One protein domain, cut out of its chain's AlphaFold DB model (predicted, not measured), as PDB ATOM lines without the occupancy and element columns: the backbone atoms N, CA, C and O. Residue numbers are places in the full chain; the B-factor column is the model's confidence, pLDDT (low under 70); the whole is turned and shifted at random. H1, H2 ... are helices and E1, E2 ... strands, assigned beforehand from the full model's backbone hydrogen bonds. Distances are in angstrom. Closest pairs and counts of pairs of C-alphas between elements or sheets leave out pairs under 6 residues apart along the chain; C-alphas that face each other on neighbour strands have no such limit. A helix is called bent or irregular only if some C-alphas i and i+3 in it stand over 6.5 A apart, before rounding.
ATOM      1  N   ASP A  21     -10.232  16.244 -29.488       90.62
ATOM      2  CA  ASP A  21     -10.869  15.320 -30.433       90.62
ATOM      3  C   ASP A  21      -9.815  14.681 -31.353       90.62
ATOM      4  O   ASP A  21      -9.528  15.140 -32.464       90.62
ATOM      5  N   SER A  22      -9.222  13.602 -30.852       95.00
ATOM      6  CA  SER A  22      -8.178  12.808 -31.499       95.00
ATOM      7  C   SER A  22      -8.723  11.667 -32.361       95.00
ATOM      8  O   SER A  22      -7.958  10.835 -32.847       95.00
ATOM      9  N   ARG A  23     -10.037  11.635 -32.612       95.19
ATOM     10  CA  ARG A  23     -10.699  10.624 -33.449       95.19
ATOM     11  C   ARG A  23     -10.361  10.744 -34.930       95.19
ATOM     12  O   ARG A  23     -10.664   9.833 -35.700       95.19
ATOM     13  N   PHE A  24      -9.783  11.867 -35.352       96.44
ATOM     14  CA  PHE A  24      -9.581  12.185 -36.759       96.44
ATOM     15  C   PHE A  24      -8.117  12.427 -37.114       96.44
ATOM     16  O   PHE A  24      -7.355  13.012 -36.345       96.44
ATOM     17  N   LEU A  25      -7.750  12.044 -38.336       97.56
ATOM     18  CA  LEU A  25      -6.487  12.421 -38.956       97.56
ATOM     19  C   LEU A  25      -6.467  13.936 -39.202       97.56
ATOM     20  O   LEU A  25      -7.297  14.465 -39.948       97.56
ATOM     21  N   ARG A  26      -5.495  14.623 -38.600       96.81
ATOM     22  CA  ARG A  26      -5.256  16.067 -38.779       96.81
ATOM     23  C   ARG A  26      -3.839  16.387 -39.244       96.81
ATOM     24  O   ARG A  26      -3.631  17.490 -39.743       96.81
ATOM     25  N   ASN A  27      -2.903  15.450 -39.100       97.81
ATOM     26  CA  ASN A  27      -1.547  15.612 -39.602       97.81
ATOM     27  C   ASN A  27      -1.562  15.718 -41.138       97.81
ATOM     28  O   ASN A  27      -1.954  14.765 -41.820       97.81
ATOM     29  N   SER A  28      -1.178  16.878 -41.678       97.12
ATOM     30  CA  SER A  28      -1.242  17.146 -43.120       97.12
ATOM     31  C   SER A  28      -0.230  16.322 -43.906       97.12
ATOM     32  O   SER A  28      -0.579  15.786 -44.948       97.12
ATOM     33  N   GLU A  29       0.979  16.145 -43.373       97.69
ATOM     34  CA  GLU A  29       2.032  15.348 -44.006       97.69
ATOM     35  C   GLU A  29       1.567  13.896 -44.218       97.69
ATOM     36  O   GLU A  29       1.634  13.368 -45.329       97.69
ATOM     37  N   ILE A  30       1.013  13.263 -43.176       98.31
ATOM     38  CA  ILE A  30       0.478  11.896 -43.273       98.31
ATOM     39  C   ILE A  30      -0.717  11.846 -44.227       98.31
ATOM     40  O   ILE A  30      -0.838  10.914 -45.024       98.31
ATOM     41  N   LYS A  31      -1.618  12.831 -44.152       98.06
ATOM     42  CA  LYS A  31      -2.782  12.897 -45.037       98.06
ATOM     43  C   LYS A  31      -2.358  12.961 -46.502       98.06
ATOM     44  O   LYS A  31      -2.874  12.180 -47.296       98.06
ATOM     45  N   ASP A  32      -1.426  13.841 -46.841       97.56
ATOM     46  CA  ASP A  32      -0.959  14.040 -48.212       97.56
ATOM     47  C   ASP A  32      -0.234  12.794 -48.729       97.56
ATOM     48  O   ASP A  32      -0.508  12.339 -49.838       97.56
ATOM     49  N   PHE A  33       0.587  12.154 -47.891       98.00
ATOM     50  CA  PHE A  33       1.199  10.862 -48.204       98.00
ATOM     51  C   PHE A  33       0.166   9.787 -48.573       98.00
ATOM     52  O   PHE A  33       0.301   9.108 -49.596       98.00
ATOM     53  N   LEU A  34      -0.885   9.630 -47.765       98.00
ATOM     54  CA  LEU A  34      -1.932   8.641 -48.025       98.00
ATOM     55  C   LEU A  34      -2.771   9.006 -49.258       98.00
ATOM     56  O   LEU A  34      -3.134   8.112 -50.020       98.00
ATOM     57  N   VAL A  35      -3.043  10.295 -49.491       96.75
ATOM     58  CA  VAL A  35      -3.724  10.777 -50.707       96.75
ATOM     59  C   VAL A  35      -2.910  10.438 -51.951       96.75
ATOM     60  O   VAL A  35      -3.452   9.831 -52.874       96.75
ATOM     61  N   GLU A  36      -1.619  10.771 -51.977       96.69
ATOM     62  CA  GLU A  36      -0.753  10.468 -53.120       96.69
ATOM     63  C   GLU A  36      -0.594   8.955 -53.330       96.69
ATOM     64  O   GLU A  36      -0.546   8.508 -54.474       96.69
ATOM     65  N   THR A  37      -0.628   8.153 -52.258       96.06
ATOM     66  CA  THR A  37      -0.585   6.682 -52.346       96.06
ATOM     67  C   THR A  37      -1.740   6.110 -53.178       96.06
ATOM     68  O   THR A  37      -1.522   5.207 -53.979       96.06
ATOM     69  N   ILE A  38      -2.970   6.619 -53.026       94.38
ATOM     70  CA  ILE A  38      -4.156   6.065 -53.720       94.38
ATOM     71  C   ILE A  38      -4.542   6.804 -54.995       94.38
ATOM     72  O   ILE A  38      -5.370   6.313 -55.764       94.38
ATOM     73  N   LYS A  39      -3.986   7.991 -55.225       92.62
ATOM     74  CA  LYS A  39      -4.317   8.853 -56.364       92.62
ATOM     75  C   LYS A  39      -4.266   8.135 -57.723       92.62
ATOM     76  O   LYS A  39      -5.195   8.362 -58.501       92.62
ATOM     77  N   PRO A  40      -3.296   7.241 -58.017       91.19
ATOM     78  CA  PRO A  40      -3.266   6.515 -59.291       91.19
ATOM     79  C   PRO A  40      -4.452   5.557 -59.493       91.19
ATOM     80  O   PRO A  40      -4.882   5.338 -60.622       91.19
ATOM     81  N   GLU A  41      -5.009   5.014 -58.408       89.38
ATOM     82  CA  GLU A  41      -6.048   3.971 -58.424       89.38
ATOM     83  C   GLU A  41      -7.452   4.513 -58.114       89.38
ATOM     84  O   GLU A  41      -8.453   3.800 -58.212       89.38
ATOM     85  N   LEU A  42      -7.565   5.796 -57.754       88.25
ATOM     86  CA  LEU A  42      -8.802   6.382 -57.236       88.25
ATOM     87  C   LEU A  42      -9.988   6.215 -58.199       88.25
ATOM     88  O   LEU A  42     -11.103   5.891 -57.783       88.25
ATOM     89  N   LYS A  43      -9.736   6.362 -59.504       86.81
ATOM     90  CA  LYS A  43     -10.738   6.152 -60.557       86.81
ATOM     91  C   LYS A  43     -11.265   4.717 -60.577       86.81
ATOM     92  O   LYS A  43     -12.465   4.501 -60.770       86.81
ATOM     93  N   GLU A  44     -10.392   3.739 -60.362       85.75
ATOM     94  CA  GLU A  44     -10.774   2.330 -60.304       85.75
ATOM     95  C   GLU A  44     -11.598   2.033 -59.055       85.75
ATOM     96  O   GLU A  44     -12.600   1.326 -59.148       85.75
ATOM     97  N   PHE A  45     -11.262   2.647 -57.917       85.75
ATOM     98  CA  PHE A  45     -12.077   2.539 -56.708       85.75
ATOM     99  C   PHE A  45     -13.453   3.185 -56.857       85.75
ATOM    100  O   PHE A  45     -14.427   2.668 -56.316       85.75
ATOM    101  N   PHE A  46     -13.573   4.285 -57.598       87.56
ATOM    102  CA  PHE A  46     -14.834   5.010 -57.774       87.56
ATOM    103  C   PHE A  46     -15.786   4.351 -58.775       87.56
ATOM    104  O   PHE A  46     -17.010   4.401 -58.601       87.56
ATOM    105  N   ARG A  47     -15.242   3.694 -59.803       83.56
ATOM    106  CA  ARG A  47     -16.012   3.117 -60.912       83.56
ATOM    107  C   ARG A  47     -17.092   2.111 -60.471       83.56
ATOM    108  O   ARG A  47     -18.228   2.265 -60.925       83.56
ATOM    109  N   PRO A  48     -16.835   1.123 -59.586       80.25
ATOM    110  CA  PRO A  48     -17.854   0.171 -59.135       80.25
ATOM    111  C   PRO A  48     -19.056   0.818 -58.445       80.25
ATOM    112  O   PRO A  48     -20.131   0.209 -58.428       80.25
ATOM    113  N   TYR A  49     -18.869   2.023 -57.900       77.31
ATOM    114  CA  TYR A  49     -19.844   2.765 -57.102       77.31
ATOM    115  C   TYR A  49     -20.422   3.984 -57.835       77.31
ATOM    116  O   TYR A  49     -21.159   4.757 -57.224       77.31
ATOM    117  N   GLN A  50     -20.109   4.144 -59.131       78.88
ATOM    118  CA  GLN A  50     -20.571   5.252 -59.981       78.88
ATOM    119  C   GLN A  50     -20.270   6.631 -59.374       78.88
ATOM    120  O   GLN A  50     -21.069   7.565 -59.466       78.88
ATOM    121  N   LEU A  51     -19.116   6.744 -58.716       81.00
ATOM    122  CA  LEU A  51     -18.699   7.990 -58.104       81.00
ATOM    123  C   LEU A  51     -18.010   8.879 -59.152       81.00
ATOM    124  O   LEU A  51     -17.114   8.392 -59.844       81.00
ATOM    125  N   PRO A  52     -18.415  10.154 -59.325       81.31
ATOM    126  CA  PRO A  52     -17.751  11.030 -60.280       81.31
ATOM    127  C   PRO A  52     -16.331  11.360 -59.813       81.31
ATOM    128  O   PRO A  52     -16.072  11.443 -58.615       81.31
ATOM    129  N   GLU A  53     -15.428  11.626 -60.755       77.69
ATOM    130  CA  GLU A  53     -14.049  12.048 -60.454       77.69
ATOM    131  C   GLU A  53     -13.996  13.376 -59.679       77.69
ATOM    132  O   GLU A  53     -13.042  13.630 -58.957       77.69
ATOM    133  N   THR A  54     -15.059  14.186 -59.745       82.38
ATOM    134  CA  THR A  54     -15.217  15.420 -58.958       82.38
ATOM    135  C   THR A  54     -15.503  15.181 -57.476       82.38
ATOM    136  O   THR A  54     -15.740  16.135 -56.741       82.38
ATOM    137  N   SER A  55     -15.546  13.928 -57.026       87.06
ATOM    138  CA  SER A  55     -15.808  13.599 -55.626       87.06
ATOM    139  C   SER A  55     -14.674  14.051 -54.725       87.06
ATOM    140  O   SER A  55     -13.504  14.002 -55.093       87.06
ATOM    141  N   VAL A  56     -15.041  14.476 -53.522       90.19
ATOM    142  CA  VAL A  56     -14.118  15.100 -52.580       90.19
ATOM    143  C   VAL A  56     -13.937  14.223 -51.353       90.19
ATOM    144  O   VAL A  56     -14.836  13.479 -50.952       90.19
ATOM    145  N   LEU A  57     -12.738  14.291 -50.782       92.62
ATOM    146  CA  LEU A  57     -12.424  13.644 -49.517       92.62
ATOM    147  C   LEU A  57     -13.102  14.419 -48.382       92.62
ATOM    148  O   LEU A  57     -12.905  15.627 -48.242       92.62
ATOM    149  N   TYR A  58     -13.884  13.718 -47.570       90.88
ATOM    150  CA  TYR A  58     -14.586  14.293 -46.434       90.88
ATOM    151  C   TYR A  58     -13.607  14.788 -45.362       90.88
ATOM    152  O   TYR A  58     -12.542  14.209 -45.144       90.88
ATOM    153  N   ARG A  59     -13.982  15.862 -44.660       89.25
ATOM    154  CA  ARG A  59     -13.110  16.542 -43.684       89.25
ATOM    155  C   ARG A  59     -12.805  15.724 -42.427       89.25
ATOM    156  O   ARG A  59     -11.742  15.890 -41.832       89.25
ATOM    157  N   ASN A  60     -13.743  14.882 -41.997       92.06
ATOM    158  CA  ASN A  60     -13.586  14.035 -40.820       92.06
ATOM    159  C   ASN A  60     -13.109  12.669 -41.294       92.06
ATOM    160  O   ASN A  60     -13.910  11.851 -41.737       92.06
ATOM    161  N   ILE A  61     -11.796  12.468 -41.246       95.44
ATOM    162  CA  ILE A  61     -11.117  11.245 -41.673       95.44
ATOM    163  C   ILE A  61     -10.844  10.418 -40.415       95.44
ATOM    164  O   ILE A  61      -9.956  10.806 -39.654       95.44
ATOM    165  N   PRO A  62     -11.590   9.332 -40.138       95.75
ATOM    166  CA  PRO A  62     -11.417   8.569 -38.910       95.75
ATOM    167  C   PRO A  62     -10.016   7.975 -38.783       95.75
ATOM    168  O   PRO A  62      -9.480   7.401 -39.735       95.75
ATOM    169  N   LEU A  63      -9.475   8.104 -37.576       96.81
ATOM    170  CA  LEU A  63      -8.248   7.501 -37.085       96.81
ATOM    171  C   LEU A  63      -8.619   6.458 -36.031       96.81
ATOM    172  O   LEU A  63      -9.303   6.770 -35.057       96.81
ATOM    173  N   ILE A  64      -8.149   5.230 -36.223       96.06
ATOM    174  CA  ILE A  64      -8.426   4.108 -35.328       96.06
ATOM    175  C   ILE A  64      -7.102   3.436 -34.977       96.06
ATOM    176  O   ILE A  64      -6.311   3.114 -35.864       96.06
ATOM    177  N   ILE A  65      -6.844   3.225 -33.691       96.19
ATOM    178  CA  ILE A  65      -5.542   2.776 -33.183       96.19
ATOM    179  C   ILE A  65      -5.662   1.391 -32.545       96.19
ATOM    180  O   ILE A  65      -6.633   1.106 -31.851       96.19
ATOM    181  N   SER A  66      -4.683   0.510 -32.753       94.81
ATOM    182  CA  SER A  66      -4.680  -0.773 -32.042       94.81
ATOM    183  C   SER A  66      -4.443  -0.562 -30.546       94.81
ATOM    184  O   SER A  66      -3.568   0.208 -30.152       94.81
ATOM    185  N   GLU A  67      -5.132  -1.338 -29.711       91.94
ATOM    186  CA  GLU A  67      -4.802  -1.465 -28.284       91.94
ATOM    187  C   GLU A  67      -3.377  -2.008 -28.050       91.94
ATOM    188  O   GLU A  67      -2.814  -1.840 -26.969       91.94
ATOM    189  N   LYS A  68      -2.773  -2.660 -29.054       93.00
ATOM    190  CA  LYS A  68      -1.408  -3.196 -29.007       93.00
ATOM    191  C   LYS A  68      -0.551  -2.595 -30.116       93.00
ATOM    192  O   LYS A  68      -0.624  -2.990 -31.277       93.00
ATOM    193  N   LEU A  69       0.369  -1.708 -29.744       92.50
ATOM    194  CA  LEU A  69       1.305  -1.066 -30.684       92.50
ATOM    195  C   LEU A  69       2.193  -2.063 -31.448       92.50
ATOM    196  O   LEU A  69       2.656  -1.770 -32.556       92.50
ATOM    197  N   THR A  70       2.425  -3.243 -30.870       93.56
ATOM    198  CA  THR A  70       3.220  -4.323 -31.464       93.56
ATOM    199  C   THR A  70       2.500  -5.054 -32.592       93.56
ATOM    200  O   THR A  70       3.173  -5.726 -33.372       93.56
ATOM    201  N   ASP A  71       1.183  -4.879 -32.749       94.50
ATOM    202  CA  ASP A  71       0.413  -5.549 -33.798       94.50
ATOM    203  C   ASP A  71       0.967  -5.239 -35.201       94.50
ATOM    204  O   ASP A  71       1.472  -4.137 -35.450       94.50
ATOM    205  N   PRO A  72       0.875  -6.190 -36.151       94.81
ATOM    206  CA  PRO A  72       1.361  -6.002 -37.522       94.81
ATOM    207  C   PRO A  72       0.632  -4.875 -38.260       94.81
ATOM    208  O   PRO A  72       1.169  -4.314 -39.208       94.81
ATOM    209  N   ILE A  73      -0.574  -4.541 -37.812       96.69
ATOM    210  CA  ILE A  73      -1.315  -3.338 -38.166       96.69
ATOM    211  C   ILE A  73      -1.679  -2.687 -36.839       96.69
ATOM    212  O   ILE A  73      -2.368  -3.304 -36.032       96.69
ATOM    213  N   ASN A  74      -1.241  -1.454 -36.619       96.19
ATOM    214  CA  ASN A  74      -1.515  -0.721 -35.382       96.19
ATOM    215  C   ASN A  74      -2.238   0.613 -35.607       96.19
ATOM    216  O   ASN A  74      -2.617   1.257 -34.633       96.19
ATOM    217  N   VAL A  75      -2.485   0.991 -36.865       97.69
ATOM    218  CA  VAL A  75      -3.321   2.139 -37.230       97.69
ATOM    219  C   VAL A  75      -4.210   1.777 -38.417       97.69
ATOM    220  O   VAL A  75      -3.769   1.134 -39.371       97.69
ATOM    221  N   VAL A  76      -5.464   2.221 -38.369       97.31
ATOM    222  CA  VAL A  76      -6.396   2.218 -39.494       97.31
ATOM    223  C   VAL A  76      -6.861   3.644 -39.750       97.31
ATOM    224  O   VAL A  76      -7.285   4.341 -38.830       97.31
ATOM    225  N   ILE A  77      -6.796   4.061 -41.012       97.50
ATOM    226  CA  ILE A  77      -7.334   5.337 -41.487       97.50
ATOM    227  C   ILE A  77      -8.448   5.049 -42.484       97.50
ATOM    228  O   ILE A  77      -8.295   4.189 -43.352       97.50
ATOM    229  N   ILE A  78      -9.561   5.771 -42.384       95.12
ATOM    230  CA  ILE A  78     -10.692   5.614 -43.303       95.12
ATOM    231  C   ILE A  78     -10.879   6.918 -44.071       95.12
ATOM    232  O   ILE A  78     -11.218   7.936 -43.488       95.12
ATOM    233  N   PHE A  79     -10.683   6.898 -45.384       95.00
ATOM    234  CA  PHE A  79     -10.930   8.034 -46.269       95.00
ATOM    235  C   PHE A  79     -12.374   7.988 -46.778       95.00
ATOM    236  O   PHE A  79     -12.692   7.138 -47.619       95.00
ATOM    237  N   PRO A  80     -13.269   8.870 -46.298       92.19
ATOM    238  CA  PRO A  80     -14.643   8.907 -46.764       92.19
ATOM    239  C   PRO A  80     -14.727   9.822 -47.983       92.19
ATOM    240  O   PRO A  80     -14.404  11.001 -47.889       92.19
ATOM    241  N   TYR A  81     -15.192   9.311 -49.118       91.56
ATOM    242  CA  TYR A  81     -15.417  10.118 -50.316       91.56
ATOM    243  C   TYR A  81     -16.899  10.399 -50.525       91.56
ATOM    244  O   TYR A  81     -17.739   9.486 -50.534       91.56
ATOM    245  N   GLU A  82     -17.205  11.675 -50.734       87.06
ATOM    246  CA  GLU A  82     -18.547  12.178 -50.991       87.06
ATOM    247  C   GLU A  82     -18.673  12.785 -52.385       87.06
ATOM    248  O   GLU A  82     -17.736  13.357 -52.949       87.06
ATOM    249  N   ARG A  83     -19.875  12.667 -52.951       81.38
ATOM    250  CA  ARG A  83     -20.189  13.320 -54.218       81.38
ATOM    251  C   ARG A  83     -20.293  14.827 -53.986       81.38
ATOM    252  O   ARG A  83     -21.154  15.269 -53.222       81.38
ATOM    253  N   TYR A  84     -19.482  15.596 -54.710       66.88
ATOM    254  CA  TYR A  84     -19.530  17.058 -54.709       66.88
ATOM    255  C   TYR A  84     -20.973  17.544 -54.928       66.88
ATOM    256  O   TYR A  84     -21.619  17.122 -55.891       66.88
ATOM    257  N   ARG A  85     -21.456  18.415 -54.025       66.88
ATOM    258  CA  ARG A  85     -22.813  19.013 -53.921       66.88
ATOM    259  C   ARG A  85     -23.888  18.250 -53.142       66.88
ATOM    260  O   ARG A  85     -24.852  18.889 -52.739       66.88
ATOM    261  N   ASN A  86     -23.740  16.949 -52.886       67.38
ATOM    262  CA  ASN A  86     -24.782  16.183 -52.179       67.38
ATOM    263  C   ASN A  86     -24.376  15.745 -50.764       67.38
ATOM    264  O   ASN A  86     -25.211  15.177 -50.069       67.38
ATOM    265  N   ASN A  87     -23.112  15.947 -50.357       65.25
ATOM    266  CA  ASN A  87     -22.532  15.554 -49.055       65.25
ATOM    267  C   ASN A  87     -22.830  14.102 -48.629       65.25
ATOM    268  O   ASN A  87     -22.794  13.726 -47.457       65.25
ATOM    269  N   VAL A  88     -23.177  13.253 -49.599       77.31
ATOM    270  CA  VAL A  88     -23.480  11.849 -49.359       77.31
ATOM    271  C   VAL A  88     -22.210  11.074 -49.630       77.31
ATOM    272  O   VAL A  88     -21.810  10.890 -50.782       77.31
ATOM    273  N   ILE A  89     -21.601  10.594 -48.551       77.75
ATOM    274  CA  ILE A  89     -20.500   9.639 -48.617       77.75
ATOM    275  C   ILE A  89     -20.995   8.366 -49.304       77.75
ATOM    276  O   ILE A  89     -22.081   7.857 -49.013       77.75
ATOM    277  N   LYS A  90     -20.202   7.856 -50.237       80.44
ATOM    278  CA  LYS A  90     -20.542   6.664 -51.028       80.44
ATOM    279  C   LYS A  90     -19.456   5.607 -50.972       80.44
ATOM    280  O   LYS A  90     -19.782   4.422 -51.009       80.44
ATOM    281  N   VAL A  91     -18.202   6.033 -50.861       87.38
ATOM    282  CA  VAL A  91     -17.035   5.154 -50.867       87.38
ATOM    283  C   VAL A  91     -16.208   5.427 -49.622       87.38
ATOM    284  O   VAL A  91     -15.988   6.581 -49.263       87.38
ATOM    285  N   LEU A  92     -15.770   4.357 -48.970       90.31
ATOM    286  CA  LEU A  92     -14.815   4.384 -47.872       90.31
ATOM    287  C   LEU A  92     -13.549   3.674 -48.346       90.31
ATOM    288  O   LEU A  92     -13.630   2.525 -48.776       90.31
ATOM    289  N   ILE A  93     -12.400   4.340 -48.283       92.31
ATOM    290  CA  ILE A  93     -11.104   3.715 -48.561       92.31
ATOM    291  C   ILE A  93     -10.402   3.474 -47.232       92.31
ATOM    292  O   ILE A  93     -10.108   4.412 -46.499       92.31
ATOM    293  N   TYR A  94     -10.166   2.209 -46.912       93.81
ATOM    294  CA  TYR A  94      -9.492   1.796 -45.691       93.81
ATOM    295  C   TYR A  94      -8.000   1.681 -45.957       93.81
ATOM    296  O   TYR A  94      -7.604   0.966 -46.873       93.81
ATOM    297  N   PHE A  95      -7.189   2.314 -45.121       97.25
ATOM    298  CA  PHE A  95      -5.750   2.119 -45.051       97.25
ATOM    299  C   PHE A  95      -5.411   1.392 -43.764       97.25
ATOM    300  O   PHE A  95      -5.726   1.867 -42.676       97.25
ATOM    301  N   TYR A  96      -4.732   0.262 -43.890       97.31
ATOM    302  CA  TYR A  96      -4.177  -0.475 -42.769       97.31
ATOM    303  C   TYR A  96      -2.682  -0.208 -42.726       97.31
ATOM    304  O   TYR A  96      -1.959  -0.524 -43.675       97.31
ATOM    305  N   LEU A  97      -2.234   0.391 -41.632       98.25
ATOM    306  CA  LEU A  97      -0.889   0.912 -41.480       98.25
ATOM    307  C   LEU A  97      -0.158   0.192 -40.350       98.25
ATOM    308  O   LEU A  97      -0.743  -0.193 -39.332       98.25
ATOM    309  N   LYS A  98       1.155   0.071 -40.525       97.75
ATOM    310  CA  LYS A  98       2.095  -0.241 -39.458       97.75
ATOM    311  C   LYS A  98       2.957   0.979 -39.199       97.75
ATOM    312  O   LYS A  98       3.728   1.383 -40.063       97.75
ATOM    313  N   VAL A  99       2.852   1.520 -37.997       97.50
ATOM    314  CA  VAL A  99       3.708   2.594 -37.505       97.50
ATOM    315  C   VAL A  99       4.780   1.986 -36.613       97.50
ATOM    316  O   VAL A  99       4.475   1.235 -35.682       97.50
ATOM    317  N   SER A 100       6.034   2.262 -36.940       95.06
ATOM    318  CA  SER A 100       7.213   1.781 -36.217       95.06
ATOM    319  C   SER A 100       7.765   2.880 -35.309       95.06
ATOM    320  O   SER A 100       7.440   4.049 -35.491       95.06
ATOM    321  N   ASN A 101       8.616   2.516 -34.348       88.62
ATOM    322  CA  ASN A 101       9.320   3.467 -33.473       88.62
ATOM    323  C   ASN A 101       8.398   4.354 -32.614       88.62
ATOM    324  O   ASN A 101       8.707   5.516 -32.361       88.62
ATOM    325  N   VAL A 102       7.268   3.808 -32.152       90.69
ATOM    326  CA  VAL A 102       6.348   4.509 -31.247       90.69
ATOM    327  C   VAL A 102       6.203   3.736 -29.942       90.69
ATOM    328  O   VAL A 102       5.832   2.564 -29.948       90.69
ATOM    329  N   ASN A 103       6.495   4.410 -28.827       87.94
ATOM    330  CA  ASN A 103       6.624   3.779 -27.510       87.94
ATOM    331  C   ASN A 103       5.322   3.778 -26.693       87.94
ATOM    332  O   ASN A 103       5.197   2.991 -25.760       87.94
ATOM    333  N   ASN A 104       4.360   4.649 -27.011       91.50
ATOM    334  CA  ASN A 104       3.073   4.719 -26.318       91.50
ATOM    335  C   ASN A 104       1.946   5.213 -27.242       91.50
ATOM    336  O   ASN A 104       2.191   5.793 -28.303       91.50
ATOM    337  N   ILE A 105       0.702   4.954 -26.834       92.25
ATOM    338  CA  ILE A 105      -0.503   5.281 -27.609       92.25
ATOM    339  C   ILE A 105      -0.650   6.798 -27.777       92.25
ATOM    340  O   ILE A 105      -0.986   7.251 -28.864       92.25
ATOM    341  N   SER A 106      -0.330   7.585 -26.750       92.75
ATOM    342  CA  SER A 106      -0.389   9.053 -26.780       92.75
ATOM    343  C   SER A 106       0.448   9.667 -27.907       92.75
ATOM    344  O   SER A 106      -0.033  10.517 -28.653       92.75
ATOM    345  N   THR A 107       1.674   9.172 -28.098       93.44
ATOM    346  CA  THR A 107       2.571   9.587 -29.189       93.44
ATOM    347  C   THR A 107       1.987   9.214 -30.547       93.44
ATOM    348  O   THR A 107       2.031  10.013 -31.478       93.44
ATOM    349  N   LEU A 108       1.411   8.012 -30.664       95.56
ATOM    350  CA  LEU A 108       0.764   7.567 -31.898       95.56
ATOM    351  C   LEU A 108      -0.454   8.436 -32.233       95.56
ATOM    352  O   LEU A 108      -0.621   8.849 -33.377       95.56
ATOM    353  N   ILE A 109      -1.272   8.756 -31.228       95.75
ATOM    354  CA  ILE A 109      -2.404   9.671 -31.356       95.75
ATOM    355  C   ILE A 109      -1.918  11.033 -31.843       95.75
ATOM    356  O   ILE A 109      -2.445  11.540 -32.831       95.75
ATOM    357  N   ASP A 110      -0.925  11.633 -31.189       95.00
ATOM    358  CA  ASP A 110      -0.478  12.986 -31.531       95.00
ATOM    359  C   ASP A 110       0.180  13.047 -32.910       95.00
ATOM    360  O   ASP A 110      -0.017  14.028 -33.629       95.00
ATOM    361  N   MET A 111       0.894  11.988 -33.306       96.44
ATOM    362  CA  MET A 111       1.492  11.864 -34.634       96.44
ATOM    363  C   MET A 111       0.443  11.986 -35.748       96.44
ATOM    364  O   MET A 111       0.714  12.624 -36.758       96.44
ATOM    365  N   PHE A 112      -0.763  11.439 -35.563       97.69
ATOM    366  CA  PHE A 112      -1.819  11.456 -36.584       97.69
ATOM    367  C   PHE A 112      -2.859  12.571 -36.380       97.69
ATOM    368  O   PHE A 112      -3.368  13.137 -37.350       97.69
ATOM    369  N   SER A 113      -3.197  12.903 -35.137       96.19
ATOM    370  CA  SER A 113      -4.276  13.847 -34.800       96.19
ATOM    371  C   SER A 113      -3.803  15.291 -34.614       96.19
ATOM    372  O   SER A 113      -4.620  16.180 -34.383       96.19
ATOM    373  N   THR A 114      -2.501  15.562 -34.762       94.94
ATOM    374  CA  THR A 114      -1.927  16.913 -34.690       94.94
ATOM    375  C   THR A 114      -0.828  17.117 -35.736       94.94
ATOM    376  O   THR A 114      -0.285  16.156 -36.272       94.94
ATOM    377  N   ASN A 115      -0.447  18.374 -35.983       95.25
ATOM    378  CA  ASN A 115       0.714  18.733 -36.812       95.25
ATOM    379  C   ASN A 115       2.007  18.920 -35.990       95.25
ATOM    380  O   ASN A 115       2.935  19.581 -36.444       95.25
ATOM    381  N   LYS A 116       2.077  18.388 -34.758       93.88
ATOM    382  CA  LYS A 116       3.268  18.526 -33.894       93.88
ATOM    383  C   LYS A 116       4.461  17.695 -34.378       93.88
ATOM    384  O   LYS A 116       5.596  18.022 -34.049       93.88
ATOM    385  N   PHE A 117       4.203  16.620 -35.120       93.06
ATOM    386  CA  PHE A 117       5.221  15.717 -35.650       93.06
ATOM    387  C   PHE A 117       5.426  15.984 -37.140       93.06
ATOM    388  O   PHE A 117       4.460  15.964 -37.903       93.06
ATOM    389  N   SER A 118       6.681  16.191 -37.532       92.25
ATOM    390  CA  SER A 118       7.122  16.331 -38.920       92.25
ATOM    391  C   SER A 118       8.095  15.218 -39.301       92.25
ATOM    392  O   SER A 118       8.700  14.586 -38.429       92.25
ATOM    393  N   ASN A 119       8.243  14.971 -40.604       92.38
ATOM    394  CA  ASN A 119       9.039  13.881 -41.167       92.38
ATOM    395  C   ASN A 119       8.672  12.534 -40.526       92.38
ATOM    396  O   ASN A 119       9.527  11.745 -40.137       92.38
ATOM    397  N   CYS A 120       7.382  12.278 -40.333       92.62
ATOM    398  CA  CYS A 120       6.907  11.081 -39.643       92.62
ATOM    399  C   CYS A 120       6.536   9.948 -40.609       92.62
ATOM    400  O   CYS A 120       6.488   8.791 -40.184       92.62
ATOM    401  N   ILE A 121       6.375  10.242 -41.909       96.06
ATOM    402  CA  ILE A 121       6.025   9.248 -42.942       96.06
ATOM    403  C   ILE A 121       7.028   8.090 -42.988       96.06
ATOM    404  O   ILE A 121       6.632   6.946 -43.184       96.06
ATOM    405  N   GLN A 122       8.315   8.347 -42.746       94.25
ATOM    406  CA  GLN A 122       9.364   7.316 -42.747       94.25
ATOM    407  C   GLN A 122       9.134   6.176 -41.739       94.25
ATOM    408  O   GLN A 122       9.663   5.081 -41.909       94.25
ATOM    409  N   ASN A 123       8.327   6.416 -40.702       94.81
ATOM    410  CA  ASN A 123       7.957   5.407 -39.713       94.81
ATOM    411  C   ASN A 123       6.667   4.656 -40.080       94.81
ATOM    412  O   ASN A 123       6.284   3.727 -39.366       94.81
ATOM    413  N   ILE A 124       5.983   5.047 -41.158       97.75
ATOM    414  CA  ILE A 124       4.663   4.552 -41.547       97.75
ATOM    415  C   ILE A 124       4.797   3.653 -42.772       97.75
ATOM    416  O   ILE A 124       5.181   4.076 -43.858       97.75
ATOM    417  N   LYS A 125       4.396   2.394 -42.615       98.00
ATOM    418  CA  LYS A 125       4.258   1.442 -43.714       98.00
ATOM    419  C   LYS A 125       2.785   1.208 -44.016       98.00
ATOM    420  O   LYS A 125       2.031   0.775 -43.145       98.00
ATOM    421  N   VAL A 126       2.392   1.408 -45.270       98.00
ATOM    422  CA  VAL A 126       1.084   0.970 -45.770       98.00
ATOM    423  C   VAL A 126       1.127  -0.550 -45.948       98.00
ATOM    424  O   VAL A 126       1.884  -1.068 -46.764       98.00
ATOM    425  N   VAL A 127       0.356  -1.280 -45.139       97.25
ATOM    426  CA  VAL A 127       0.300  -2.752 -45.181       97.25
ATOM    427  C   VAL A 127      -0.670  -3.214 -46.263       97.25
ATOM    428  O   VAL A 127      -0.368  -4.137 -47.012       97.25
ATOM    429  N   LYS A 128      -1.842  -2.580 -46.330       95.00
ATOM    430  CA  LYS A 128      -2.847  -2.780 -47.381       95.00
ATOM    431  C   LYS A 128      -3.821  -1.606 -47.406       95.00
ATOM    432  O   LYS A 128      -4.059  -0.985 -46.370       95.00
ATOM    433  N   TYR A 129      -4.448  -1.370 -48.552       94.88
ATOM    434  CA  TYR A 129      -5.616  -0.502 -48.665       94.88
ATOM    435  C   TYR A 129      -6.645  -1.089 -49.627       94.88
ATOM    436  O   TYR A 129      -6.312  -1.907 -50.483       94.88
ATOM    437  N   PHE A 130      -7.914  -0.727 -49.445       89.38
ATOM    438  CA  PHE A 130      -9.006  -1.131 -50.333       89.38
ATOM    439  C   PHE A 130     -10.233  -0.234 -50.156       89.38
ATOM    440  O   PHE A 130     -10.416   0.396 -49.114       89.38
ATOM    441  N   ALA A 131     -11.113  -0.230 -51.157       88.56
ATOM    442  CA  ALA A 131     -12.373   0.506 -51.127       88.56
ATOM    443  C   ALA A 131     -13.578  -0.377 -50.760       88.56
ATOM    444  O   ALA A 131     -13.658  -1.542 -51.161       88.56
ATOM    445  N   ARG A 132     -14.555   0.216 -50.068       84.62
ATOM    446  CA  ARG A 132     -15.871  -0.356 -49.741       84.62
ATOM    447  C   ARG A 132     -16.997   0.632 -50.047       84.62
ATOM    448  O   ARG A 132     -16.819   1.846 -49.927       84.62
ATOM    449  N   ALA A 133     -18.185   0.121 -50.376       78.44
ATOM    450  CA  ALA A 133     -19.404   0.932 -50.440       78.44
ATOM    451  C   ALA A 133     -19.876   1.327 -49.035       78.44
ATOM    452  O   ALA A 133     -20.101   0.452 -48.202       78.44
ATOM    453  N   LYS A 134     -20.177   2.613 -48.800       74.75
ATOM    454  CA  LYS A 134     -20.732   3.085 -47.514       74.75
ATOM    455  C   LYS A 134     -21.966   2.285 -47.090       74.75
ATOM    456  O   LYS A 134     -22.066   1.879 -45.941       74.75
ATOM    457  N   ASN A 135     -22.906   2.063 -48.009       68.44
ATOM    458  CA  ASN A 135     -24.195   1.440 -47.692       68.44
ATOM    459  C   ASN A 135     -24.055   0.012 -47.136       68.44
ATOM    460  O   ASN A 135     -24.952  -0.447 -46.442       68.44
ATOM    461  N   MET A 136     -22.946  -0.675 -47.429       62.81
ATOM    462  CA  MET A 136     -22.660  -2.023 -46.920       62.81
ATOM    463  C   MET A 136     -21.969  -2.007 -45.547       62.81
ATOM    464  O   MET A 136     -21.939  -3.029 -44.869       62.81
ATOM    465  N   TYR A 137     -21.441  -0.848 -45.144       66.69
ATOM    466  CA  TYR A 137     -20.676  -0.626 -43.914       66.69
ATOM    467  C   TYR A 137     -21.283   0.517 -43.087       66.69
ATOM    468  O   TYR A 137     -20.581   1.248 -42.389       66.69
ATOM    469  N   SER A 138     -22.610   0.690 -43.164       67.25
ATOM    470  CA  SER A 138     -23.357   1.721 -42.428       67.25
ATOM    471  C   SER A 138     -23.187   1.608 -40.910       67.25
ATOM    472  O   SER A 138     -23.309   2.606 -40.208       67.25
ATOM    473  N   PHE A 139     -22.823   0.429 -40.407       67.31
ATOM    474  CA  PHE A 139     -22.490   0.192 -39.004       67.31
ATOM    475  C   PHE A 139     -21.263   0.982 -38.513       67.31
ATOM    476  O   PHE A 139     -21.169   1.270 -37.327       67.31
ATOM    477  N   ASN A 140     -20.359   1.392 -39.411       76.25
ATOM    478  CA  ASN A 140     -19.211   2.252 -39.102       76.25
ATOM    479  C   ASN A 140     -19.530   3.748 -39.306       76.25
ATOM    480  O   ASN A 140     -18.638   4.591 -39.221       76.25
ATOM    481  N   TYR A 141     -20.783   4.112 -39.612       76.38
ATOM    482  CA  TYR A 141     -21.150   5.498 -39.928       76.38
ATOM    483  C   TYR A 141     -20.916   6.462 -38.762       76.38
ATOM    484  O   TYR A 141     -20.569   7.617 -38.989       76.38
ATOM    485  N   TYR A 142     -21.039   5.987 -37.525       80.19
ATOM    486  CA  TYR A 142     -20.809   6.817 -36.349       80.19
ATOM    487  C   TYR A 142     -19.352   7.338 -36.275       80.19
ATOM    488  O   TYR A 142     -19.112   8.401 -35.711       80.19
ATOM    489  N   LEU A 143     -18.384   6.652 -36.911       88.12
ATOM    490  CA  LEU A 143     -16.961   7.019 -36.871       88.12
ATOM    491  C   LEU A 143     -16.683   8.423 -37.421       88.12
ATOM    492  O   LEU A 143     -15.717   9.061 -37.019       88.12
ATOM    493  N   ILE A 144     -17.519   8.908 -38.338       86.50
ATOM    494  CA  ILE A 144     -17.363  10.209 -39.006       86.50
ATOM    495  C   ILE A 144     -18.250  11.313 -38.410       86.50
ATOM    496  O   ILE A 144     -18.213  12.446 -38.899       86.50
ATOM    497  N   MET A 145     -19.050  10.993 -37.387       83.38
ATOM    498  CA  MET A 145     -20.014  11.916 -36.787       83.38
ATOM    499  C   MET A 145     -19.337  13.037 -35.988       83.38
ATOM    500  O   MET A 145     -18.266  12.825 -35.396       83.38
ATOM    501  N   PRO A 146     -19.943  14.238 -35.969       84.38
ATOM    502  CA  PRO A 146     -19.478  15.332 -35.127       84.38
ATOM    503  C   PRO A 146     -19.568  14.963 -33.638       84.38
ATOM    504  O   PRO A 146     -20.271  14.032 -33.252       84.38
ATOM    505  N   ASN A 147     -18.823  15.687 -32.799       85.25
ATOM    506  CA  ASN A 147     -18.779  15.455 -31.348       85.25
ATOM    507  C   ASN A 147     -20.166  15.512 -30.704       85.25
ATOM    508  O   ASN A 147     -20.476  14.698 -29.841       85.25
ATOM    509  N   GLU A 148     -20.995  16.457 -31.150       83.19
ATOM    510  CA  GLU A 148     -22.348  16.661 -30.637       83.19
ATOM    511  C   GLU A 148     -23.231  15.426 -30.789       83.19
ATOM    512  O   GLU A 148     -24.082  15.217 -29.944       83.19
ATOM    513  N   ASP A 149     -22.980  14.553 -31.764       83.38
ATOM    514  CA  ASP A 149     -23.785  13.349 -31.982       83.38
ATOM    515  C   ASP A 149     -23.279  12.133 -31.195       83.38
ATOM    516  O   ASP A 149     -23.943  11.098 -31.140       83.38
ATOM    517  N   LEU A 150     -22.097  12.210 -30.579       82.88
ATOM    518  CA  LEU A 150     -21.489  11.046 -29.937       82.88
ATOM    519  C   LEU A 150     -22.292  10.519 -28.744       82.88
ATOM    520  O   LEU A 150     -22.285   9.311 -28.510       82.88
ATOM    521  N   HIS A 151     -23.018  11.383 -28.031       82.88
ATOM    522  CA  HIS A 151     -23.867  10.984 -26.902       82.88
ATOM    523  C   HIS A 151     -25.027  10.059 -27.318       82.88
ATOM    524  O   HIS A 151     -25.538   9.307 -26.491       82.88
ATOM    525  N   PHE A 152     -25.417  10.054 -28.600       79.94
ATOM    526  CA  PHE A 152     -26.381   9.081 -29.125       79.94
ATOM    527  C   PHE A 152     -25.784   7.674 -29.231       79.94
ATOM    528  O   PHE A 152     -26.512   6.684 -29.179       79.94
ATOM    529  N   PHE A 153     -24.465   7.569 -29.390       76.19
ATOM    530  CA  PHE A 153     -23.787   6.303 -29.649       76.19
ATOM    531  C   PHE A 153     -23.040   5.769 -28.438       76.19
ATOM    532  O   PHE A 153     -22.923   4.554 -28.332       76.19
ATOM    533  N   PHE A 154     -22.577   6.617 -27.520       80.00
ATOM    534  CA  PHE A 154     -21.739   6.215 -26.391       80.00
ATOM    535  C   PHE A 154     -22.261   6.761 -25.066       80.00
ATOM    536  O   PHE A 154     -22.632   7.928 -24.958       80.00
ATOM    537  N   LYS A 155     -22.301   5.882 -24.059       78.81
ATOM    538  CA  LYS A 155     -22.683   6.235 -22.692       78.81
ATOM    539  C   LYS A 155     -21.522   6.958 -22.030       78.81
ATOM    540  O   LYS A 155     -20.371   6.698 -22.372       78.81
ATOM    541  N   GLU A 156     -21.851   7.791 -21.046       79.94
ATOM    542  CA  GLU A 156     -20.874   8.382 -20.122       79.94
ATOM    543  C   GLU A 156     -19.880   9.352 -20.781       79.94
ATOM    544  O   GLU A 156     -18.834   9.664 -20.219       79.94
ATOM    545  N   ILE A 157     -20.208   9.876 -21.967       78.94
ATOM    546  CA  ILE A 157     -19.348  10.836 -22.674       78.94
ATOM    547  C   ILE A 157     -19.248  12.196 -21.963       78.94
ATOM    548  O   ILE A 157     -18.344  12.984 -22.222       78.94
ATOM    549  N   ASP A 158     -20.165  12.463 -21.041       77.56
ATOM    550  CA  ASP A 158     -20.163  13.601 -20.126       77.56
ATOM    551  C   ASP A 158     -19.047  13.528 -19.068       77.56
ATOM    552  O   ASP A 158     -18.740  14.541 -18.444       77.56
ATOM    553  N   GLN A 159     -18.391  12.373 -18.897       77.94
ATOM    554  CA  GLN A 159     -17.245  12.209 -17.991       77.94
ATOM    555  C   GLN A 159     -15.929  12.775 -18.550       77.94
ATOM    556  O   GLN A 159     -14.925  12.804 -17.835       77.94
ATOM    557  N   ILE A 160     -15.908  13.211 -19.814       84.62
ATOM    558  CA  ILE A 160     -14.703  13.739 -20.454       84.62
ATOM    559  C   ILE A 160     -14.273  15.047 -19.781       84.62
ATOM    560  O   ILE A 160     -15.032  16.018 -19.711       84.62
ATOM    561  N   ARG A 161     -13.020  15.090 -19.329       85.25
ATOM    562  CA  ARG A 161     -12.406  16.258 -18.699       85.25
ATOM    563  C   ARG A 161     -11.631  17.087 -19.729       85.25
ATOM    564  O   ARG A 161     -11.304  16.594 -20.813       85.25
ATOM    565  N   PRO A 162     -11.305  18.350 -19.401       84.75
ATOM    566  CA  PRO A 162     -10.350  19.118 -20.187       84.75
ATOM    567  C   PRO A 162      -9.037  18.351 -20.395       84.75
ATOM    568  O   PRO A 162      -8.600  17.630 -19.502       84.75
ATOM    569  N   ASP A 163      -8.429  18.517 -21.571       84.88
ATOM    570  CA  ASP A 163      -7.168  17.888 -22.002       84.88
ATOM    571  C   ASP A 163      -7.183  16.362 -22.218       84.88
ATOM    572  O   ASP A 163      -6.190  15.804 -22.698       84.88
ATOM    573  N   ASP A 164      -8.295  15.676 -21.943       90.19
ATOM    574  CA  ASP A 164      -8.435  14.267 -22.313       90.19
ATOM    575  C   ASP A 164      -8.386  14.099 -23.844       90.19
ATOM    576  O   ASP A 164      -8.834  14.966 -24.600       90.19
ATOM    577  N   LYS A 165      -7.863  12.967 -24.331       93.00
ATOM    578  CA  LYS A 165      -7.843  12.647 -25.767       93.00
ATOM    579  C   LYS A 165      -8.854  11.557 -26.082       93.00
ATOM    580  O   LYS A 165      -8.693  10.412 -25.660       93.00
ATOM    581  N   LEU A 166      -9.869  11.898 -26.866       93.44
ATOM    582  CA  LEU A 166     -10.874  10.946 -27.337       93.44
ATOM    583  C   LEU A 166     -10.429  10.333 -28.669       93.44
ATOM    584  O   LEU A 166     -10.106  11.068 -29.601       93.44
ATOM    585  N   PHE A 167     -10.418   9.006 -28.793       94.12
ATOM    586  CA  PHE A 167      -9.977   8.324 -30.016       94.12
ATOM    587  C   PHE A 167     -10.681   6.977 -30.219       94.12
ATOM    588  O   PHE A 167     -11.213   6.392 -29.279       94.12
ATOM    589  N   TYR A 168     -10.685   6.463 -31.451       94.19
ATOM    590  CA  TYR A 168     -11.196   5.118 -31.728       94.19
ATOM    591  C   TYR A 168     -10.096   4.072 -31.595       94.19
ATOM    592  O   TYR A 168      -8.945   4.313 -31.974       94.19
ATOM    593  N   SER A 169     -10.458   2.883 -31.120       94.19
ATOM    594  CA  SER A 169      -9.535   1.762 -30.986       94.19
ATOM    595  C   SER A 169     -10.013   0.501 -31.694       94.19
ATOM    596  O   SER A 169     -11.178   0.362 -32.078       94.19
ATOM    597  N   PHE A 170      -9.090  -0.438 -31.894       91.81
ATOM    598  CA  PHE A 170      -9.430  -1.764 -32.370       91.81
ATOM    599  C   PHE A 170      -8.582  -2.874 -31.748       91.81
ATOM    600  O   PHE A 170      -7.441  -2.682 -31.334       91.81
ATOM    601  N   LYS A 171      -9.151  -4.083 -31.761       88.88
ATOM    602  CA  LYS A 171      -8.483  -5.358 -31.479       88.88
ATOM    603  C   LYS A 171      -8.268  -6.111 -32.789       88.88
ATOM    604  O   LYS A 171      -9.000  -5.909 -33.752       88.88
ATOM    605  N   ASN A 172      -7.345  -7.070 -32.830       82.75
ATOM    606  CA  ASN A 172      -7.097  -7.866 -34.046       82.75
ATOM    607  C   ASN A 172      -8.352  -8.554 -34.627       82.75
ATOM    608  O   ASN A 172      -8.447  -8.742 -35.841       82.75
ATOM    609  N   VAL A 173      -9.336  -8.902 -33.791       76.06
ATOM    610  CA  VAL A 173     -10.621  -9.463 -34.250       76.06
ATOM    611  C   VAL A 173     -11.428  -8.466 -35.097       76.06
ATOM    612  O   VAL A 173     -12.052  -8.865 -36.079       76.06
ATOM    613  N   HIS A 174     -11.328  -7.169 -34.803       80.50
ATOM    614  CA  HIS A 174     -11.993  -6.086 -35.535       80.50
ATOM    615  C   HIS A 174     -11.437  -5.928 -36.948       80.50
ATOM    616  O   HIS A 174     -12.193  -5.669 -37.874       80.50
ATOM    617  N   LEU A 175     -10.137  -6.174 -37.156       83.06
ATOM    618  CA  LEU A 175      -9.521  -6.119 -38.487       83.06
ATOM    619  C   LEU A 175     -10.078  -7.175 -39.446       83.06
ATOM    620  O   LEU A 175     -10.134  -6.941 -40.651       83.06
ATOM    621  N   ARG A 176     -10.452  -8.352 -38.924       74.56
ATOM    622  CA  ARG A 176     -11.041  -9.431 -39.732       74.56
ATOM    623  C   ARG A 176     -12.478  -9.107 -40.127       74.56
ATOM    624  O   ARG A 176     -12.871  -9.396 -41.250       74.56
ATOM    625  N   ALA A 177     -13.226  -8.518 -39.200       71.62
ATOM    626  CA  ALA A 177     -14.613  -8.126 -39.406       71.62
ATOM    627  C   ALA A 177     -14.758  -6.737 -40.059       71.62
ATOM    628  O   ALA A 177     -15.840  -6.372 -40.484       71.62
ATOM    629  N   GLU A 178     -13.699  -5.931 -40.144       78.00
ATOM    630  CA  GLU A 178     -13.783  -4.530 -40.592       78.00
ATOM    631  C   GLU A 178     -14.826  -3.722 -39.782       78.00
ATOM    632  O   GLU A 178     -15.462  -2.793 -40.285       78.00
ATOM    633  N   TYR A 179     -14.996  -4.097 -38.509       80.31
ATOM    634  CA  TYR A 179     -15.953  -3.530 -37.566       80.31
ATOM    635  C   TYR A 179     -15.207  -2.892 -36.415       80.31
ATOM    636  O   TYR A 179     -14.511  -3.581 -35.674       80.31
ATOM    637  N   PHE A 180     -15.348  -1.584 -36.286       84.06
ATOM    638  CA  PHE A 180     -14.699  -0.803 -35.252       84.06
ATOM    639  C   PHE A 180     -15.817  -0.270 -34.375       84.06
ATOM    640  O   PHE A 180     -16.688   0.411 -34.904       84.06
ATOM    641  N   ASP A 181     -15.841  -0.619 -33.095       77.19
ATOM    642  CA  ASP A 181     -16.902  -0.279 -32.127       77.19
ATOM    643  C   ASP A 181     -16.361   0.282 -30.807       77.19
ATOM    644  O   ASP A 181     -17.133   0.649 -29.923       77.19
ATOM    645  N   LEU A 182     -15.036   0.379 -30.675       84.62
ATOM    646  CA  LEU A 182     -14.388   0.879 -29.472       84.62
ATOM    647  C   LEU A 182     -14.032   2.351 -29.630       84.62
ATOM    648  O   LEU A 182     -13.261   2.736 -30.513       84.62
ATOM    649  N   ILE A 183     -14.545   3.161 -28.711       88.31
ATOM    650  CA  ILE A 183     -14.073   4.518 -28.470       88.31
ATOM    651  C   ILE A 183     -13.470   4.572 -27.067       88.31
ATOM    652  O   ILE A 183     -14.042   4.059 -26.100       88.31
ATOM    653  N   LEU A 184     -12.277   5.144 -26.982       90.81
ATOM    654  CA  LEU A 184     -11.476   5.208 -25.775       90.81
ATOM    655  C   LEU A 184     -11.156   6.661 -25.437       90.81
ATOM    656  O   LEU A 184     -10.990   7.504 -26.322       90.81
ATOM    657  N   LEU A 185     -11.029   6.921 -24.144       91.75
ATOM    658  CA  LEU A 185     -10.568   8.178 -23.587       91.75
ATOM    659  C   LEU A 185      -9.189   7.968 -22.972       91.75
ATOM    660  O   LEU A 185      -9.029   7.117 -22.100       91.75
ATOM    661  N   LEU A 186      -8.200   8.732 -23.423       91.56
ATOM    662  CA  LEU A 186      -6.886   8.803 -22.797       91.56
ATOM    663  C   LEU A 186      -6.839  10.031 -21.888       91.56
ATOM    664  O   LEU A 186      -6.828  11.161 -22.374       91.56
ATOM    665  N   SER A 187      -6.759   9.793 -20.586       89.00
ATOM    666  CA  SER A 187      -6.633  10.825 -19.565       89.00
ATOM    667  C   SER A 187      -5.219  10.919 -19.020       89.00
ATOM    668  O   SER A 187      -4.559   9.903 -18.790       89.00
ATOM    669  N   LYS A 188      -4.789  12.146 -18.721       86.12
ATOM    670  CA  LYS A 188      -3.547  12.410 -17.995       86.12
ATOM    671  C   LYS A 188      -3.854  12.743 -16.537       86.12
ATOM    672  O   LYS A 188      -4.593  13.677 -16.243       86.12
ATOM    673  N   ASN A 189      -3.290  11.970 -15.620       82.38
ATOM    674  CA  ASN A 189      -3.459  12.172 -14.186       82.38
ATOM    675  C   ASN A 189      -2.529  13.273 -13.655       82.38
ATOM    676  O   ASN A 189      -1.589  13.708 -14.326       82.38
ATOM    677  N   THR A 190      -2.763  13.703 -12.412       82.62
ATOM    678  CA  THR A 190      -1.969  14.741 -11.730       82.62
ATOM    679  C   THR A 190      -0.492  14.373 -11.575       82.62
ATOM    680  O   THR A 190       0.360  15.253 -11.508       82.62
ATOM    681  N   ASP A 191      -0.177  13.080 -11.536       84.19
ATOM    682  CA  ASP A 191       1.181  12.532 -11.467       84.19
ATOM    683  C   ASP A 191       1.833  12.338 -12.853       84.19
ATOM    684  O   ASP A 191       2.910  11.756 -12.958       84.19
ATOM    685  N   ASN A 192       1.204  12.844 -13.920       79.56
ATOM    686  CA  ASN A 192       1.549  12.621 -15.327       79.56
ATOM    687  C   ASN A 192       1.381  11.179 -15.833       79.56
ATOM    688  O   ASN A 192       1.763  10.914 -16.976       79.56
ATOM    689  N   SER A 193       0.805  10.262 -15.050       84.44
ATOM    690  CA  SER A 193       0.460   8.933 -15.557       84.44
ATOM    691  C   SER A 193      -0.694   9.010 -16.563       84.44
ATOM    692  O   SER A 193      -1.550   9.896 -16.495       84.44
ATOM    693  N   GLU A 194      -0.709   8.086 -17.520       85.81
ATOM    694  CA  GLU A 194      -1.764   7.977 -18.527       85.81
ATOM    695  C   GLU A 194      -2.740   6.858 -18.147       85.81
ATOM    696  O   GLU A 194      -2.327   5.751 -17.796       85.81
ATOM    697  N   THR A 195      -4.041   7.134 -18.235       89.31
ATOM    698  CA  THR A 195      -5.109   6.147 -18.025       89.31
ATOM    699  C   THR A 195      -6.008   6.082 -19.244       89.31
ATOM    700  O   THR A 195      -6.293   7.100 -19.870       89.31
ATOM    701  N   ILE A 196      -6.433   4.871 -19.602       89.25
ATOM    702  CA  ILE A 196      -7.321   4.636 -20.739       89.25
ATOM    703  C   ILE A 196      -8.653   4.122 -20.212       89.25
ATOM    704  O   ILE A 196      -8.713   3.047 -19.613       89.25
ATOM    705  N   GLN A 197      -9.716   4.875 -20.468       88.81
ATOM    706  CA  GLN A 197     -11.092   4.477 -20.197       88.81
ATOM    707  C   GLN A 197     -11.771   4.052 -21.499       88.81
ATOM    708  O   GLN A 197     -11.537   4.627 -22.560       88.81
ATOM    709  N   THR A 198     -12.612   3.022 -21.426       87.81
ATOM    710  CA  THR A 198     -13.432   2.564 -22.554       87.81
ATOM    711  C   THR A 198     -14.856   3.054 -22.376       87.81
ATOM    712  O   THR A 198     -15.440   2.811 -21.322       87.81
ATOM    713  N   PHE A 199     -15.433   3.678 -23.403       84.44
ATOM    714  CA  PHE A 199     -16.858   3.989 -23.392       84.44
ATOM    715  C   PHE A 199     -17.674   2.863 -24.017       84.44
ATOM    716  O   PHE A 199     -17.281   2.241 -25.006       84.44
ATOM    717  N   ILE A 200     -18.840   2.611 -23.427       74.00
ATOM    718  CA  ILE A 200     -19.759   1.561 -23.863       74.00
ATOM    719  C   ILE A 200     -20.737   2.143 -24.883       74.00
ATOM    720  O   ILE A 200     -21.356   3.182 -24.647       74.00
ATOM    721  N   GLN A 201     -20.918   1.447 -26.005       75.50
ATOM    722  CA  GLN A 201     -21.882   1.842 -27.027       75.50
ATOM    723  C   GLN A 201     -23.334   1.699 -26.510       75.50
ATOM    724  O   GLN A 201     -23.709   0.658 -25.970       75.50
ATOM    725  N   VAL A 202     -24.159   2.745 -26.657       66.25
ATOM    726  CA  VAL A 202     -25.561   2.817 -26.179       66.25
ATOM    727  C   VAL A 202     -26.489   2.067 -27.123       66.25
ATOM    728  O   VAL A 202     -27.353   1.303 -26.696       66.25
ATOM    729  N   LEU A 203     -26.308   2.314 -28.419       60.97
ATOM    730  CA  LEU A 203     -27.067   1.724 -29.503       60.97
ATOM    731  C   LEU A 203     -26.166   0.701 -30.190       60.97
ATOM    732  O   LEU A 203     -25.408   1.070 -31.091       60.97
ATOM    733  N   PRO A 204     -26.247  -0.591 -29.823       53.16
ATOM    734  CA  PRO A 204     -25.846  -1.620 -30.756       53.16
ATOM    735  C   PRO A 204     -26.830  -1.506 -31.921       53.16
ATOM    736  O   PRO A 204     -27.952  -2.010 -31.846       53.16
ATOM    737  N   LEU A 205     -26.454  -0.777 -32.978       52.59
ATOM    738  CA  LEU A 205     -27.142  -0.880 -34.262       52.59
ATOM    739  C   LEU A 205     -27.334  -2.378 -34.519       52.59
ATOM    740  O   LEU A 205     -26.379  -3.152 -34.440       52.59
ATOM    741  N   GLN A 206     -28.590  -2.788 -34.677       44.50
ATOM    742  CA  GLN A 206     -28.999  -4.187 -34.738       44.50
ATOM    743  C   GLN A 206     -28.044  -5.013 -35.624       44.50
ATOM    744  O   GLN A 206     -27.881  -4.724 -36.806       44.50
ATOM    745  N   GLY A 207     -27.436  -6.054 -35.035       48.38
ATOM    746  CA  GLY A 207     -26.569  -7.030 -35.713       48.38
ATOM    747  C   GLY A 207     -25.091  -6.630 -35.705       48.38
ATOM    748  O   GLY A 207     -24.615  -5.952 -36.604       48.38
ATOM    749  N   LYS A 208     -24.336  -6.956 -34.647       64.44
ATOM    750  CA  LYS A 208     -23.522  -8.187 -34.494       64.44
ATOM    751  C   LYS A 208     -22.693  -8.567 -35.745       64.44
ATOM    752  O   LYS A 208     -23.208  -8.458 -36.853       64.44
ATOM    753  N   PRO A 209     -21.482  -9.144 -35.571       57.22
ATOM    754  CA  PRO A 209     -20.610  -9.691 -36.630       57.22
ATOM    755  C   PRO A 209     -21.309 -10.416 -37.792       57.22
ATOM    756  O   PRO A 209     -20.823 -10.392 -38.915       57.22
ATOM    757  N   LEU A 210     -22.481 -11.005 -37.548       64.19
ATOM    758  CA  LEU A 210     -23.344 -11.599 -38.563       64.19
ATOM    759  C   LEU A 210     -23.744 -10.632 -39.696       64.19
ATOM    760  O   LEU A 210     -23.712 -11.026 -40.853       64.19
ATOM    761  N   MET A 211     -24.108  -9.377 -39.410       65.81
ATOM    762  CA  MET A 211     -24.492  -8.422 -40.467       65.81
ATOM    763  C   MET A 211     -23.301  -8.008 -41.329       65.81
ATOM    764  O   MET A 211     -23.458  -7.767 -42.524       65.81
ATOM    765  N   ILE A 212     -22.110  -7.972 -40.734       66.06
ATOM    766  CA  ILE A 212     -20.841  -7.780 -41.438       66.06
ATOM    767  C   ILE A 212     -20.541  -8.982 -42.334       66.06
ATOM    768  O   ILE A 212     -20.211  -8.828 -43.504       66.06
ATOM    769  N   GLU A 213     -20.680 -10.197 -41.811       68.56
ATOM    770  CA  GLU A 213     -20.438 -11.410 -42.587       68.56
ATOM    771  C   GLU A 213     -21.427 -11.525 -43.758       68.56
ATOM    772  O   GLU A 213     -21.038 -11.806 -44.894       68.56
ATOM    773  N   LEU A 214     -22.697 -11.188 -43.519       71.31
ATOM    774  CA  LEU A 214     -23.716 -11.081 -44.559       71.31
ATOM    775  C   LEU A 214     -23.407  -9.963 -45.563       71.31
ATOM    776  O   LEU A 214     -23.625 -10.165 -46.759       71.31
ATOM    777  N   SER A 215     -22.869  -8.817 -45.133       69.25
ATOM    778  CA  SER A 215     -22.475  -7.745 -46.054       69.25
ATOM    779  C   SER A 215     -21.290  -8.156 -46.927       69.25
ATOM    780  O   SER A 215     -21.303  -7.870 -48.123       69.25
ATOM    781  N   HIS A 216     -20.325  -8.910 -46.389       70.88
ATOM    782  CA  HIS A 216     -19.211  -9.487 -47.149       70.88
ATOM    783  C   HIS A 216     -19.698 -10.502 -48.183       70.88
ATOM    784  O   HIS A 216     -19.245 -10.493 -49.330       70.88
ATOM    785  N   ILE A 217     -20.635 -11.374 -47.801       76.19
ATOM    786  CA  ILE A 217     -21.269 -12.328 -48.719       76.19
ATOM    787  C   ILE A 217     -22.013 -11.572 -49.821       76.19
ATOM    788  O   ILE A 217     -21.819 -11.856 -51.004       76.19
ATOM    789  N   TRP A 218     -22.806 -10.567 -49.455       71.88
ATOM    790  CA  TRP A 218     -23.554  -9.751 -50.406       71.88
ATOM    791  C   TRP A 218     -22.630  -8.966 -51.346       71.88
ATOM    792  O   TRP A 218     -22.857  -8.941 -52.552       71.88
ATOM    793  N   GLU A 219     -21.530  -8.403 -50.843       71.50
ATOM    794  CA  GLU A 219     -20.500  -7.735 -51.646       71.50
ATOM    795  C   GLU A 219     -19.870  -8.695 -52.654       71.50
ATOM    796  O   GLU A 219     -19.720  -8.343 -53.826       71.50
TER     797      GLU A 219
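Overview. This is residues 21 to 219 of the 250 residues of an uncharacterized protein of Trichomonas vaginalis (UniProt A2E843). One strongly twisted sheet of seven strands runs through the whole and curls round the helix H3, with H1 and H2 packed on its E4 end. The hairpin E6 and E7 makes the end far from H2. The printed part has 199 residues with seven named helices and seven named strands, H1 H2 E1 E2 E3 H3 E4 H4 H5 E5 H6 E6 E7 H7; the sheet, E4 E3 E2 E1 E5 E6 E7, is mixed, and the class is mixed, helices and strands. It is compact, with a radius of gyration of the C-alphas of 16.7 A and spans of 54 by 41 by 32 A.

Arrangement. Start at the sheet, strand beside strand: E4, residues 124 to 133, E3, 89 to 99, E2, 75 to 82, E1, 63 to 66, E5, 165 to 170, E6, 182 to 188, and E7, 194 to 199. E1, E2 and E3 form a meander, each strand the antiparallel neighbour of the one before; within hydrogen-bond range find N 76 and O 64 at 2.8 A and N 79 and O 93 at 2.8 A. E4, which bends by 61 degrees at residue 127, is antiparallel to E3, with N 132 and O 92 at 2.8 A. E1 and E5 are parallel, with N 65 and O 168 at 2.9 A. H1, residues 28 to 38, H2, 42 to 49, and H3, 105 to 113, make two layers with the sheet, helices on one face of it. H1 is close to but not clearly touching H3; their closest C-alphas, Ile 30 and Phe 112, are 7.1 A apart. H2 runs along E4 at 17 degrees on the local plane. H4, residues 138 to 144, and H6, 172 to 177, only graze the sheet. H5, residues 147 to 153, is close to but not clearly touching H4, with closest C-alphas Tyr 142 and Phe 153 at 7.4 A. H7, residues 209 to 219, only just touches H6, with 3 pairs of C-alphas within 8 A, the closest Ala 177 and Ile 212 at 6.6 A. Every O i to N i+4 pair is within hydrogen-bond range in H1, H3 and H7, against 2 of 4 in H2, 1 of 2 in H6 and 0 of 3 in both H4 and H5, where 3 of 4 O i to N i+3 pairs are.

Along the chain. Find C-alpha 28 at (-1.242, 17.146, -43.120), where H1 begins its 15.6 A. E3 runs 27.6 A from C-alpha 89 at (-20.500, 9.639, -48.617), and E4 25.9 A. H7 ends at C-alpha 219, (-20.500, -7.735, -51.646). H4 is irregular, with C-alphas 139 and 142 7.3 A apart; H2 and H5 only just, with C-alphas 45 and 48 at 6.7 A and 148 and 151 at 7.0 A.

Size, cuts and confidence. The farthest C-alphas, Gln 50 and Asp 191, are 53.7 A apart. The printed part has no cut; the links H2 to E1 and H5 to E5 are long. The pLDDT is under 70 at residues 84 to 87, 135 to 139, 202 to 213 and 215.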